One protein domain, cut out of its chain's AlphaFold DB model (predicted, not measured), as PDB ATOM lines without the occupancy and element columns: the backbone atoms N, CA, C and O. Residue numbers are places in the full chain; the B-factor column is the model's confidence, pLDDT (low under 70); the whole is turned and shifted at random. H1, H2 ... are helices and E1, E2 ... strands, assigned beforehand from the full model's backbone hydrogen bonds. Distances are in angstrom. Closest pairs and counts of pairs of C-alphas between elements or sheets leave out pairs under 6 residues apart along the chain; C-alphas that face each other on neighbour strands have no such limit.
ATOM      1  N   ILE A 639     148.746 221.101 199.477       84.81
ATOM      2  CA  ILE A 639     149.568 220.869 200.671       84.81
ATOM      3  C   ILE A 639     149.014 219.654 201.429       84.81
ATOM      4  O   ILE A 639     147.830 219.615 201.762       84.81
ATOM      5  N   GLY A 640     149.869 218.660 201.681       84.00
ATOM      6  CA  GLY A 640     149.482 217.373 202.263       84.00
ATOM      7  C   GLY A 640     148.834 216.389 201.279       84.00
ATOM      8  O   GLY A 640     148.237 215.412 201.722       84.00
ATOM      9  N   GLN A 641     148.914 216.631 199.964       92.50
ATOM     10  CA  GLN A 641     148.593 215.633 198.938       92.50
ATOM     11  C   GLN A 641     149.874 215.046 198.333       92.50
ATOM     12  O   GLN A 641     150.802 215.772 197.977       92.50
ATOM     13  N   HIS A 642     149.886 213.728 198.155       95.31
ATOM     14  CA  HIS A 642     150.992 212.979 197.564       95.31
ATOM     15  C   HIS A 642     151.319 213.433 196.124       95.31
ATOM     16  O   HIS A 642     150.427 213.605 195.287       95.31
ATOM     17  N   ILE A 643     152.611 213.575 195.801       94.50
ATOM     18  CA  ILE A 643     153.125 214.166 194.548       94.50
ATOM     19  C   ILE A 643     152.617 213.492 193.260       94.50
ATOM     20  O   ILE A 643     152.552 214.140 192.214       94.50
ATOM     21  N   SER A 644     152.190 212.225 193.317       93.88
ATOM     22  CA  SER A 644     151.613 211.513 192.161       93.88
ATOM     23  C   SER A 644     150.295 212.099 191.632       93.88
ATOM     24  O   SER A 644     149.881 211.744 190.528       93.88
ATOM     25  N   VAL A 645     149.664 213.031 192.360       93.12
ATOM     26  CA  VAL A 645     148.573 213.867 191.826       93.12
ATOM     27  C   VAL A 645     149.054 214.702 190.632       93.12
ATOM     28  O   VAL A 645     148.318 214.823 189.656       93.12
ATOM     29  N   LEU A 646     150.291 215.214 190.680       94.31
ATOM     30  CA  LEU A 646     150.917 215.990 189.601       94.31
ATOM     31  C   LEU A 646     151.806 215.131 188.692       94.31
ATOM     32  O   LEU A 646     151.790 215.313 187.479       94.31
ATOM     33  N   LEU A 647     152.586 214.207 189.267       95.44
ATOM     34  CA  LEU A 647     153.610 213.411 188.572       95.44
ATOM     35  C   LEU A 647     153.412 211.904 188.844       95.44
ATOM     36  O   LEU A 647     154.060 211.363 189.746       95.44
ATOM     37  N   PRO A 648     152.518 211.209 188.111       93.88
ATOM     38  CA  PRO A 648     152.010 209.884 188.489       93.88
ATOM     39  C   PRO A 648     153.066 208.827 188.845       93.88
ATOM     40  O   PRO A 648     152.881 208.104 189.820       93.88
ATOM     41  N   HIS A 649     154.180 208.782 188.110       92.88
ATOM     42  CA  HIS A 649     155.241 207.774 188.266       92.88
ATOM     43  C   HIS A 649     156.366 208.175 189.239       92.88
ATOM     44  O   HIS A 649     157.347 207.447 189.390       92.88
ATOM     45  N   MET A 650     156.261 209.321 189.927       92.88
ATOM     46  CA  MET A 650     157.357 209.833 190.761       92.88
ATOM     47  C   MET A 650     157.741 208.882 191.909       92.88
ATOM     48  O   MET A 650     158.925 208.757 192.211       92.88
ATOM     49  N   SER A 651     156.795 208.146 192.505       92.94
ATOM     50  CA  SER A 651     157.116 207.128 193.525       92.94
ATOM     51  C   SER A 651     158.022 206.024 192.978       92.94
ATOM     52  O   SER A 651     158.991 205.653 193.631       92.94
ATOM     53  N   GLU A 652     157.757 205.545 191.759       91.19
ATOM     54  CA  GLU A 652     158.548 204.491 191.109       91.19
ATOM     55  C   GLU A 652     159.991 204.957 190.881       91.19
ATOM     56  O   GLU A 652     160.935 204.228 191.190       91.19
ATOM     57  N   TYR A 653     160.164 206.202 190.425       90.94
ATOM     58  CA  TYR A 653     161.468 206.840 190.234       90.94
ATOM     59  C   TYR A 653     162.228 207.038 191.554       90.94
ATOM     60  O   TYR A 653     163.422 206.743 191.631       90.94
ATOM     61  N   ILE A 654     161.551 207.500 192.608       89.56
ATOM     62  CA  ILE A 654     162.144 207.679 193.940       89.56
ATOM     63  C   ILE A 654     162.561 206.335 194.547       89.56
ATOM     64  O   ILE A 654     163.642 206.232 195.131       89.56
ATOM     65  N   ASP A 655     161.740 205.299 194.397       88.06
ATOM     66  CA  ASP A 655     162.062 203.965 194.894       88.06
ATOM     67  C   ASP A 655     163.172 203.303 194.071       88.06
ATOM     68  O   ASP A 655     163.974 202.565 194.637       88.06
ATOM     69  N   GLU A 656     163.277 203.580 192.767       85.00
ATOM     70  CA  GLU A 656     164.400 203.128 191.935       85.00
ATOM     71  C   GLU A 656     165.714 203.784 192.375       85.00
ATOM     72  O   GLU A 656     166.703 203.083 192.592       85.00
ATOM     73  N   ILE A 657     165.708 205.103 192.621       85.12
ATOM     74  CA  ILE A 657     166.841 205.820 193.226       85.12
ATOM     75  C   ILE A 657     167.243 205.129 194.536       85.12
ATOM     76  O   ILE A 657     168.364 204.625 194.633       85.12
ATOM     77  N   LYS A 658     166.305 205.001 195.490       82.50
ATOM     78  CA  LYS A 658     166.529 204.375 196.807       82.50
ATOM     79  C   LYS A 658     167.033 202.924 196.710       82.50
ATOM     80  O   LYS A 658     167.832 202.513 197.550       82.50
ATOM     81  N   ARG A 659     166.601 202.150 195.706       79.94
ATOM     82  CA  ARG A 659     167.033 200.755 195.471       79.94
ATOM     83  C   ARG A 659     168.384 200.640 194.754       79.94
ATOM     84  O   ARG A 659     169.067 199.637 194.936       79.94
ATOM     85  N   SER A 660     168.818 201.656 194.010       72.50
ATOM     86  CA  SER A 660     170.069 201.657 193.224       72.50
ATOM     87  C   SER A 660     171.373 201.805 194.039       72.50
ATOM     88  O   SER A 660     172.405 202.177 193.485       72.50
ATOM     89  N   ASN A 661     171.337 201.569 195.358       54.16
ATOM     90  CA  ASN A 661     172.345 201.965 196.362       54.16
ATOM     91  C   ASN A 661     172.639 203.480 196.463       54.16
ATOM     92  O   ASN A 661     173.359 203.893 197.372       54.16
ATOM     93  N   ASN A 662     172.046 204.326 195.615       60.66
ATOM     94  CA  ASN A 662     172.103 205.777 195.763       60.66
ATOM     95  C   ASN A 662     171.049 206.243 196.774       60.66
ATOM     96  O   ASN A 662     169.879 206.437 196.445       60.66
ATOM     97  N   SER A 663     171.458 206.472 198.021       63.72
ATOM     98  CA  SER A 663     170.628 207.233 198.957       63.72
ATOM     99  C   SER A 663     170.302 208.620 198.385       63.72
ATOM    100  O   SER A 663     171.146 209.227 197.721       63.72
ATOM    101  N   LEU A 664     169.135 209.174 198.730       69.69
ATOM    102  CA  LEU A 664     168.841 210.604 198.570       69.69
ATOM    103  C   LEU A 664     169.721 211.412 199.546       69.69
ATOM    104  O   LEU A 664     169.281 211.827 200.614       69.69
ATOM    105  N   GLY A 665     171.004 211.539 199.208       68.75
ATOM    106  CA  GLY A 665     172.010 212.239 199.998       68.75
ATOM    107  C   GLY A 665     171.880 213.755 199.877       68.75
ATOM    108  O   GLY A 665     171.446 214.269 198.849       68.75
ATOM    109  N   LEU A 666     172.289 214.469 200.924       72.88
ATOM    110  CA  LEU A 666     172.312 215.929 200.931       72.88
ATOM    111  C   LEU A 666     173.245 216.465 199.827       72.88
ATOM    112  O   LEU A 666     174.371 215.989 199.683       72.88
ATOM    113  N   GLY A 667     172.765 217.436 199.054       64.12
ATOM    114  CA  GLY A 667     173.438 218.009 197.886       64.12
ATOM    115  C   GLY A 667     173.212 217.253 196.569       64.12
ATOM    116  O   GLY A 667     173.629 217.742 195.521       64.12
ATOM    117  N   MET A 668     172.545 216.090 196.574       75.25
ATOM    118  CA  MET A 668     172.319 215.317 195.343       75.25
ATOM    119  C   MET A 668     171.352 216.020 194.385       75.25
ATOM    120  O   MET A 668     170.288 216.496 194.794       75.25
ATOM    121  N   VAL A 669     171.694 216.009 193.095       76.81
ATOM    122  CA  VAL A 669     170.861 216.513 191.996       76.81
ATOM    123  C   VAL A 669     170.653 215.406 190.962       76.81
ATOM    124  O   VAL A 669     171.616 214.817 190.476       76.81
ATOM    125  N   TYR A 670     169.398 215.150 190.603       83.12
ATOM    126  CA  TYR A 670     168.995 214.220 189.549       83.12
ATOM    127  C   TYR A 670     168.401 215.039 188.390       83.12
ATOM    128  O   TYR A 670     167.335 215.630 188.572       83.12
ATOM    129  N   PRO A 671     169.083 215.146 187.236       79.56
ATOM    130  CA  PRO A 671     168.648 215.973 186.107       79.56
ATOM    131  C   PRO A 671     167.496 215.341 185.310       79.56
ATOM    132  O   PRO A 671     167.221 214.147 185.412       79.56
ATOM    133  N   GLU A 672     166.859 216.133 184.455       80.25
ATOM    134  CA  GLU A 672     165.753 215.737 183.572       80.25
ATOM    135  C   GLU A 672     166.039 214.473 182.746       80.25
ATOM    136  O   GLU A 672     165.212 213.558 182.693       80.25
ATOM    137  N   HIS A 673     167.243 214.340 182.181       75.31
ATOM    138  CA  HIS A 673     167.630 213.157 181.421       75.31
ATOM    139  C   HIS A 673     167.759 211.890 182.286       75.31
ATOM    140  O   HIS A 673     167.613 210.785 181.765       75.31
ATOM    141  N   PHE A 674     167.969 212.002 183.603       83.00
ATOM    142  CA  PHE A 674     167.908 210.849 184.506       83.00
ATOM    143  C   PHE A 674     166.477 210.293 184.573       83.00
ATOM    144  O   PHE A 674     166.284 209.083 184.441       83.00
ATOM    145  N   PHE A 675     165.474 211.170 184.677       86.44
ATOM    146  CA  PHE A 675     164.059 210.791 184.686       86.44
ATOM    147  C   PHE A 675     163.564 210.320 183.312       86.44
ATOM    148  O   PHE A 675     162.941 209.259 183.239       86.44
ATOM    149  N   ARG A 676     163.928 210.998 182.208       85.44
ATOM    150  CA  ARG A 676     163.644 210.512 180.838       85.44
ATOM    151  C   ARG A 676     164.195 209.095 180.604       85.44
ATOM    152  O   ARG A 676     163.507 208.262 180.022       85.44
ATOM    153  N   ARG A 677     165.394 208.786 181.121       79.31
ATOM    154  CA  ARG A 677     166.028 207.453 181.031       79.31
ATOM    155  C   ARG A 677     165.363 206.382 181.910       79.31
ATOM    156  O   ARG A 677     165.458 205.198 181.598       79.31
ATOM    157  N   MET A 678     164.711 206.760 183.011       79.94
ATOM    158  CA  MET A 678     163.884 205.825 183.790       79.94
ATOM    159  C   MET A 678     162.528 205.576 183.122       79.94
ATOM    160  O   MET A 678     162.029 204.457 183.165       79.94
ATOM    161  N   ALA A 679     161.958 206.586 182.456       81.00
ATOM    162  CA  ALA A 679     160.731 206.437 181.679       81.00
ATOM    163  C   ALA A 679     160.919 205.570 180.414       81.00
ATOM    164  O   ALA A 679     160.010 204.828 180.043       81.00
ATOM    165  N   SER A 680     162.090 205.615 179.762       75.19
ATOM    166  CA  SER A 680     162.387 204.805 178.569       75.19
ATOM    167  C   SER A 680     162.414 203.297 178.874       75.19
ATOM    168  O   SER A 680     163.388 202.759 179.411       75.19
ATOM    169  N   SER A 681     161.333 202.614 178.493       57.47
ATOM    170  CA  SER A 681     161.106 201.176 178.677       57.47
ATOM    171  C   SER A 681     160.862 200.469 177.342       57.47
ATOM    172  O   SER A 681     160.222 201.020 176.452       57.47
ATOM    173  N   GLY A 682     161.365 199.239 177.217       58.72
ATOM    174  CA  GLY A 682     161.369 198.446 175.981       58.72
ATOM    175  C   GLY A 682     162.740 197.815 175.722       58.72
ATOM    176  O   GLY A 682     163.671 198.026 176.505       58.72
ATOM    177  N   ASP A 683     162.862 197.053 174.632       46.97
ATOM    178  CA  ASP A 683     164.116 196.383 174.256       46.97
ATOM    179  C   ASP A 683     165.189 197.380 173.779       46.97
ATOM    180  O   ASP A 683     166.356 197.267 174.157       46.97
ATOM    181  N   ASP A 684     164.797 198.425 173.038       58.94
ATOM    182  CA  ASP A 684     165.697 199.519 172.651       58.94
ATOM    183  C   ASP A 684     165.564 200.736 173.582       58.94
ATOM    184  O   ASP A 684     164.994 201.785 173.252       58.94
ATOM    185  N   LYS A 685     166.143 200.598 174.780       58.84
ATOM    186  CA  LYS A 685     166.258 201.689 175.763       58.84
ATOM    187  C   LYS A 685     167.154 202.849 175.315       58.84
ATOM    188  O   LYS A 685     167.180 203.873 175.990       58.84
ATOM    189  N   ARG A 686     167.930 202.712 174.229       53.34
ATOM    190  CA  ARG A 686     168.783 203.802 173.728       53.34
ATOM    191  C   ARG A 686     167.974 204.719 172.826       53.34
ATOM    192  O   ARG A 686     167.896 205.912 173.103       53.34
ATOM    193  N   MET A 687     167.327 204.172 171.800       57.06
ATOM    194  CA  MET A 687     166.540 204.973 170.863       57.06
ATOM    195  C   MET A 687     165.343 205.634 171.553       57.06
ATOM    196  O   MET A 687     165.125 206.824 171.354       57.06
ATOM    197  N   THR A 688     164.644 204.921 172.445       61.72
ATOM    198  CA  THR A 688     163.522 205.480 173.232       61.72
ATOM    199  C   THR A 688     163.933 206.550 174.251       61.72
ATOM    200  O   THR A 688     163.101 207.362 174.649       61.72
ATOM    201  N   PHE A 689     165.203 206.592 174.664       69.06
ATOM    202  CA  PHE A 689     165.746 207.675 175.485       69.06
ATOM    203  C   PHE A 689     166.074 208.911 174.636       69.06
ATOM    204  O   PHE A 689     165.673 210.016 174.994       69.06
ATOM    205  N   PHE A 690     166.735 208.736 173.486       62.12
ATOM    206  CA  PHE A 690     167.073 209.847 172.585       62.12
ATOM    207  C   PHE A 690     165.858 210.463 171.865       62.12
ATOM    208  O   PHE A 690     165.946 211.610 171.437       62.12
ATOM    209  N   SER A 691     164.728 209.751 171.766       63.25
ATOM    210  CA  SER A 691     163.439 210.291 171.301       63.25
ATOM    211  C   SER A 691     162.472 210.685 172.430       63.25
ATOM    212  O   SER A 691     161.340 211.086 172.159       63.25
ATOM    213  N   SER A 692     162.883 210.590 173.701       75.75
ATOM    214  CA  SER A 692     162.037 210.994 174.828       75.75
ATOM    215  C   SER A 692     161.882 212.513 174.865       75.75
ATOM    216  O   SER A 692     162.864 213.228 175.043       75.75
ATOM    217  N   ILE A 693     160.643 212.996 174.773       74.50
ATOM    218  CA  ILE A 693     160.250 214.418 174.857       74.50
ATOM    219  C   ILE A 693     159.894 214.885 176.282       74.50
ATOM    220  O   ILE A 693     159.334 215.964 176.454       74.50
ATOM    221  N   GLY A 694     160.178 214.067 177.303       84.62
ATOM    222  CA  GLY A 694     159.821 214.322 178.703       84.62
ATOM    223  C   GLY A 694     159.135 213.128 179.375       84.62
ATOM    224  O   GLY A 694     158.844 212.111 178.737       84.62
ATOM    225  N   ILE A 695     158.873 213.265 180.675       90.88
ATOM    226  CA  ILE A 695     158.078 212.330 181.484       90.88
ATOM    227  C   ILE A 695     156.609 212.777 181.561       90.88
ATOM    228  O   ILE A 695     156.254 213.866 181.104       90.88
ATOM    229  N   ASP A 696     155.752 211.939 182.145       92.00
ATOM    230  CA  ASP A 696     154.318 212.214 182.272       92.00
ATOM    231  C   ASP A 696     153.996 213.021 183.539       92.00
ATOM    232  O   ASP A 696     154.175 212.552 184.666       92.00
ATOM    233  N   GLY A 697     153.458 214.224 183.338       93.50
ATOM    234  CA  GLY A 697     152.691 214.981 184.326       93.50
ATOM    235  C   GLY A 697     151.182 214.860 184.081       93.50
ATOM    236  O   GLY A 697     150.745 214.428 183.013       93.50
ATOM    237  N   ARG A 698     150.361 215.248 185.061       93.38
ATOM    238  CA  ARG A 698     148.896 215.120 185.024       93.38
ATOM    239  C   ARG A 698     148.200 216.441 185.341       93.38
ATOM    240  O   ARG A 698     148.380 216.999 186.416       93.38
ATOM    241  N   HIS A 699     147.362 216.906 184.420       91.69
ATOM    242  CA  HIS A 699     146.488 218.062 184.626       91.69
ATOM    243  C   HIS A 699     145.170 217.647 185.313       91.69
ATOM    244  O   HIS A 699     144.704 216.515 185.165       91.69
ATOM    245  N   LEU A 700     144.525 218.572 186.036       86.38
ATOM    246  CA  LEU A 700     143.317 218.358 186.851       86.38
ATOM    247  C   LEU A 700     142.114 217.766 186.081       86.38
ATOM    248  O   LEU A 700     141.241 217.145 186.684       86.38
ATOM    249  N   ASN A 701     142.048 217.936 184.757       79.81
ATOM    250  CA  ASN A 701     141.015 217.317 183.907       79.81
ATOM    251  C   ASN A 701     141.316 215.851 183.514       79.81
ATOM    252  O   ASN A 701     140.527 215.257 182.781       79.81
ATOM    253  N   GLY A 702     142.437 215.283 183.968       84.62
ATOM    254  CA  GLY A 702     142.893 213.928 183.649       84.62
ATOM    255  C   GLY A 702     143.820 213.818 182.433       84.62
ATOM    256  O   GLY A 702     144.281 212.716 182.148       84.62
ATOM    257  N   ALA A 703     144.114 214.916 181.728       84.88
ATOM    258  CA  ALA A 703     145.039 214.911 180.596       84.88
ATOM    259  C   ALA A 703     146.500 214.685 181.030       84.88
ATOM    260  O   ALA A 703     146.937 215.178 182.077       84.88
ATOM    261  N   THR A 704     147.257 213.973 180.193       89.81
ATOM    262  CA  THR A 704     148.699 213.750 180.370       89.81
ATOM    263  C   THR A 704     149.487 214.835 179.647       89.81
ATOM    264  O   THR A 704     149.285 215.063 178.456       89.81
ATOM    265  N   LEU A 705     150.420 215.467 180.353       90.44
ATOM    266  CA  LEU A 705     151.324 216.486 179.823       90.44
ATOM    267  C   LEU A 705     152.749 215.932 179.763       90.44
ATOM    268  O   LEU A 705     153.179 215.256 180.697       90.44
ATOM    269  N   LYS A 706     153.501 216.252 178.706       89.06
ATOM    270  CA  LYS A 706     154.937 215.944 178.637       89.06
ATOM    271  C   LYS A 706     155.735 217.076 179.276       89.06
ATOM    272  O   LYS A 706     155.666 218.218 178.821       89.06
ATOM    273  N   ILE A 707     156.445 216.750 180.352       90.50
ATOM    274  CA  ILE A 707     157.187 217.693 181.198       90.50
ATOM    275  C   ILE A 707     158.608 217.185 181.450       90.50
ATOM    276  O   ILE A 707     158.862 215.981 181.432       90.50
ATOM    277  N   ASP A 708     159.524 218.101 181.737       88.81
ATOM    278  CA  ASP A 708     160.815 217.786 182.341       88.81
ATOM    279  C   ASP A 708     160.767 218.023 183.850       88.81
ATOM    280  O   ASP A 708     159.992 218.840 184.355       88.81
ATOM    281  N   CYS A 709     161.589 217.277 184.585       90.44
ATOM    282  CA  CYS A 709     161.665 217.356 186.036       90.44
ATOM    283  C   CYS A 709     163.101 217.098 186.500       90.44
ATOM    284  O   CYS A 709     163.690 216.079 186.145       90.44
ATOM    285  N   GLN A 710     163.647 218.005 187.303       88.25
ATOM    286  CA  GLN A 710     164.922 217.872 188.002       88.25
ATOM    287  C   GLN A 710     164.651 217.823 189.510       88.25
ATOM    288  O   GLN A 710     163.865 218.612 190.029       88.25
ATOM    289  N   LEU A 711     165.319 216.922 190.229       90.75
ATOM    290  CA  LEU A 711     165.188 216.773 191.683       90.75
ATOM    291  C   LEU A 711     166.477 217.225 192.375       90.75
ATOM    292  O   LEU A 711     167.550 216.743 192.022       90.75
ATOM    293  N   ARG A 712     166.383 218.093 193.392       82.56
ATOM    294  CA  ARG A 712     167.503 218.484 194.274       82.56
ATOM    295  C   ARG A 712     167.192 218.165 195.740       82.56
ATOM    296  O   ARG A 712     166.156 218.557 196.275       82.56
ATOM    297  N   VAL A 713     168.118 217.486 196.416       81.88
ATOM    298  CA  VAL A 713     168.014 217.100 197.834       81.88
ATOM    299  C   VAL A 713     168.867 218.038 198.696       81.88
ATOM    300  O   VAL A 713     169.996 217.700 199.037       81.88
ATOM    301  N   ALA A 714     168.355 219.213 199.072       62.72
ATOM    302  CA  ALA A 714     169.057 220.125 199.997       62.72
ATOM    303  C   ALA A 714     168.526 220.068 201.450       62.72
ATOM    304  O   ALA A 714     168.828 220.922 202.276       62.72
ATOM    305  N   SER A 715     167.776 219.019 201.812       72.94
ATOM    306  CA  SER A 715     167.605 218.622 203.216       72.94
ATOM    307  C   SER A 715     167.357 217.114 203.345       72.94
ATOM    308  O   SER A 715     166.927 216.468 202.393       72.94
ATOM    309  N   THR A 716     167.593 216.540 204.528       72.94
ATOM    310  CA  THR A 716     167.318 215.113 204.800       72.94
ATOM    311  C   THR A 716     165.839 214.804 205.055       72.94
ATOM    312  O   THR A 716     165.506 213.646 205.289       72.94
ATOM    313  N   SER A 717     164.966 215.817 205.070       79.62
ATOM    314  CA  SER A 717     163.518 215.668 205.263       79.62
ATOM    315  C   SER A 717     162.700 216.068 204.035       79.62
ATOM    316  O   SER A 717     161.641 215.492 203.821       79.62
ATOM    317  N   GLN A 718     163.177 216.991 203.198       84.44
ATOM    318  CA  GLN A 718     162.475 217.506 202.016       84.44
ATOM    319  C   GLN A 718     163.419 217.637 200.809       84.44
ATOM    320  O   GLN A 718     164.565 218.075 200.954       84.44
ATOM    321  N   PHE A 719     162.914 217.338 199.612       86.12
ATOM    322  CA  PHE A 719     163.579 217.632 198.338       86.12
ATOM    323  C   PHE A 719     162.739 218.599 197.493       86.12
ATOM    324  O   PHE A 719     161.523 218.699 197.661       86.12
ATOM    325  N   SER A 720     163.391 219.323 196.584       85.19
ATOM    326  CA  SER A 720     162.729 220.191 195.612       85.19
ATOM    327  C   SER A 720     162.648 219.502 194.253       85.19
ATOM    328  O   SER A 720     163.613 218.894 193.787       85.19
ATOM    329  N   LEU A 721     161.486 219.606 193.612       87.94
ATOM    330  CA  LEU A 721     161.277 219.267 192.210       87.94
ATOM    331  C   LEU A 721     161.184 220.562 191.411       87.94
ATOM    332  O   LEU A 721     160.248 221.336 191.604       87.94
ATOM    333  N   TRP A 722     162.142 220.786 190.519       83.31
ATOM    334  CA  TRP A 722     162.084 221.819 189.494       83.31
ATOM    335  C   TRP A 722     161.452 221.214 188.242       83.31
ATOM    336  O   TRP A 722     162.015 220.303 187.636       83.31
ATOM    337  N   ILE A 723     160.267 221.688 187.872       87.25
ATOM    338  CA  ILE A 723     159.461 221.143 186.779       87.25
ATOM    339  C   ILE A 723     159.395 222.176 185.651       87.25
ATOM    340  O   ILE A 723     159.238 223.374 185.906       87.25
ATOM    341  N   SER A 724     159.495 221.731 184.400       80.94
ATOM    342  CA  SER A 724     159.370 222.591 183.219       80.94
ATOM    343  C   SER A 724     158.561 221.944 182.089       80.94
ATOM    344  O   SER A 724     158.409 220.727 182.001       80.94
ATOM    345  N   PHE A 725     157.992 222.789 181.234       84.62
ATOM    346  CA  PHE A 725     157.125 222.429 180.113       84.62
ATOM    347  C   PHE A 725     157.442 223.325 178.910       84.62
ATOM    348  O   PHE A 725     157.691 224.522 179.079       84.62
ATOM    349  N   SER A 726     157.395 222.768 177.697       79.69
ATOM    350  CA  SER A 726     157.495 223.532 176.449       79.69
ATOM    351  C   SER A 726     156.702 222.881 175.315       79.69
ATOM    352  O   SER A 726     156.834 221.676 175.087       79.69
ATOM    353  N   ARG A 727     155.933 223.682 174.562       75.81
ATOM    354  CA  ARG A 727     155.206 223.225 173.362       75.81
ATOM    355  C   ARG A 727     156.136 222.910 172.186       75.81
ATOM    356  O   ARG A 727     155.950 221.900 171.517       75.81
ATOM    357  N   HIS A 728     157.202 223.683 171.989       64.94
ATOM    358  CA  HIS A 728     158.105 223.494 170.843       64.94
ATOM    359  C   HIS A 728     158.891 222.170 170.875       64.94
ATOM    360  O   HIS A 728     159.265 221.663 169.823       64.94
ATOM    361  N   ILE A 729     159.094 221.566 172.054       58.84
ATOM    362  CA  ILE A 729     159.670 220.210 172.183       58.84
ATOM    363  C   ILE A 729     158.699 219.135 171.651       58.84
ATOM    364  O   ILE A 729     159.129 218.063 171.237       58.84
ATOM    365  N   GLN A 730     157.397 219.422 171.649       56.59
ATOM    366  CA  GLN A 730     156.327 218.500 171.263       56.59
ATOM    367  C   GLN A 730     155.973 218.644 169.769       56.59
ATOM    368  O   GLN A 730     155.669 217.659 169.107       56.59
ATOM    369  N   GLU A 731     156.091 219.848 169.205       53.00
ATOM    370  CA  GLU A 731     155.858 220.137 167.773       53.00
ATOM    371  C   GLU A 731     157.030 219.698 166.871       53.00
ATOM    372  O   GLU A 731     156.872 219.503 165.664       53.00
TER     373      GLU A 731
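This is residues 639 to 731 of the 1107 residues of the protein "YALI0F03542p" of Yarrowia lipolytica (strain CLIB 122 / E 150) (UniProt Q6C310). A long, strongly twisted hairpin of strands, E3 and E4, makes the length of this domain; E3 bends, its first part turns aside to form a second hairpin with E2, and short E1 pairs with its last residues. H2 packs on E3 and E2, H1 only grazes the sheet, and the small helices H3 and H4 lie farther out. The printed part has 93 residues with four named helices and four named strands, along the chain H1, then E1, then H2 and H3, then E2, then E3, then E4 and last H4; the class is mixed, helices and strands, and the sheet is branched, with E3 the antiparallel neighbour of each of the other three strands. The whole is compact, with a radius of gyration of the C-alphas of 13.7 A and spans of 39 by 32 by 20 A.

Start at Ile 639 and pass residues 639 to 649 to find C-alpha 650 at (157.357, 209.833, 190.761), where H1, residues 650 to 659, begins and runs 14.1 A. Next come E1, residues 668 to 670, 6.8 A, and H2, residues 672 to 679, 10.7 A. H3 holds residues 687 to 690, 5.2 A, and E2 residues 695 to 698, 10.2 A. Find C-alpha 704 at (148.699, 213.750, 180.370); from there E3 runs 26.3 A to residue 713, bending by 59 degrees at residue 707. E4, residues 718 to 726, covers 26.7 A, and H4, residues 728 to 731, 5.1 A, ends at C-alpha 731 at (155.858, 220.137, 167.773).

Look first at E3, which has three antiparallel neighbours: E1 and E2 on one side of it, E4 on the other side. E2, E3 and E4 form a meander, each strand the antiparallel neighbour of the one before. In the hairpin of E3 and E4, N 710 and O 722 are 2.8 A apart, within hydrogen-bond range; in that of E2 and E3, N 697 and O 705 are 2.8 A apart. Between E1 and E3, N 670 and O 711 are 2.8 A apart. H2 is on the sheet at a height of 5.3 A, over none of its strands; its closest C-alphas to E3 are those of Glu 672 and Gln 710, 5.0 A apart. H1 and H2 are close but not clearly touching, with the closest C-alphas, of Tyr 653 and Met 678, 7.0 A apart, and about perpendicular at 89 degrees. H3 is close to H2 but not clearly touching, the closest C-alphas, of Arg 677 and Phe 689, being 5.6 A apart. H3 and H4 are not on the sheet. In H1 and H2 every O i to N i+4 pair is within hydrogen-bond range; H3 and H4 are too short for such a pair.

The two C-alphas farthest apart, those of Thr 716 and Glu 731, are 39.1 A apart. The printed part has no cut, and no link is long. The mean pLDDT of the printed part is 79.3; look for values under 70 at residues 661 to 665, 667, 681 to 691, 714 and 728 to 731.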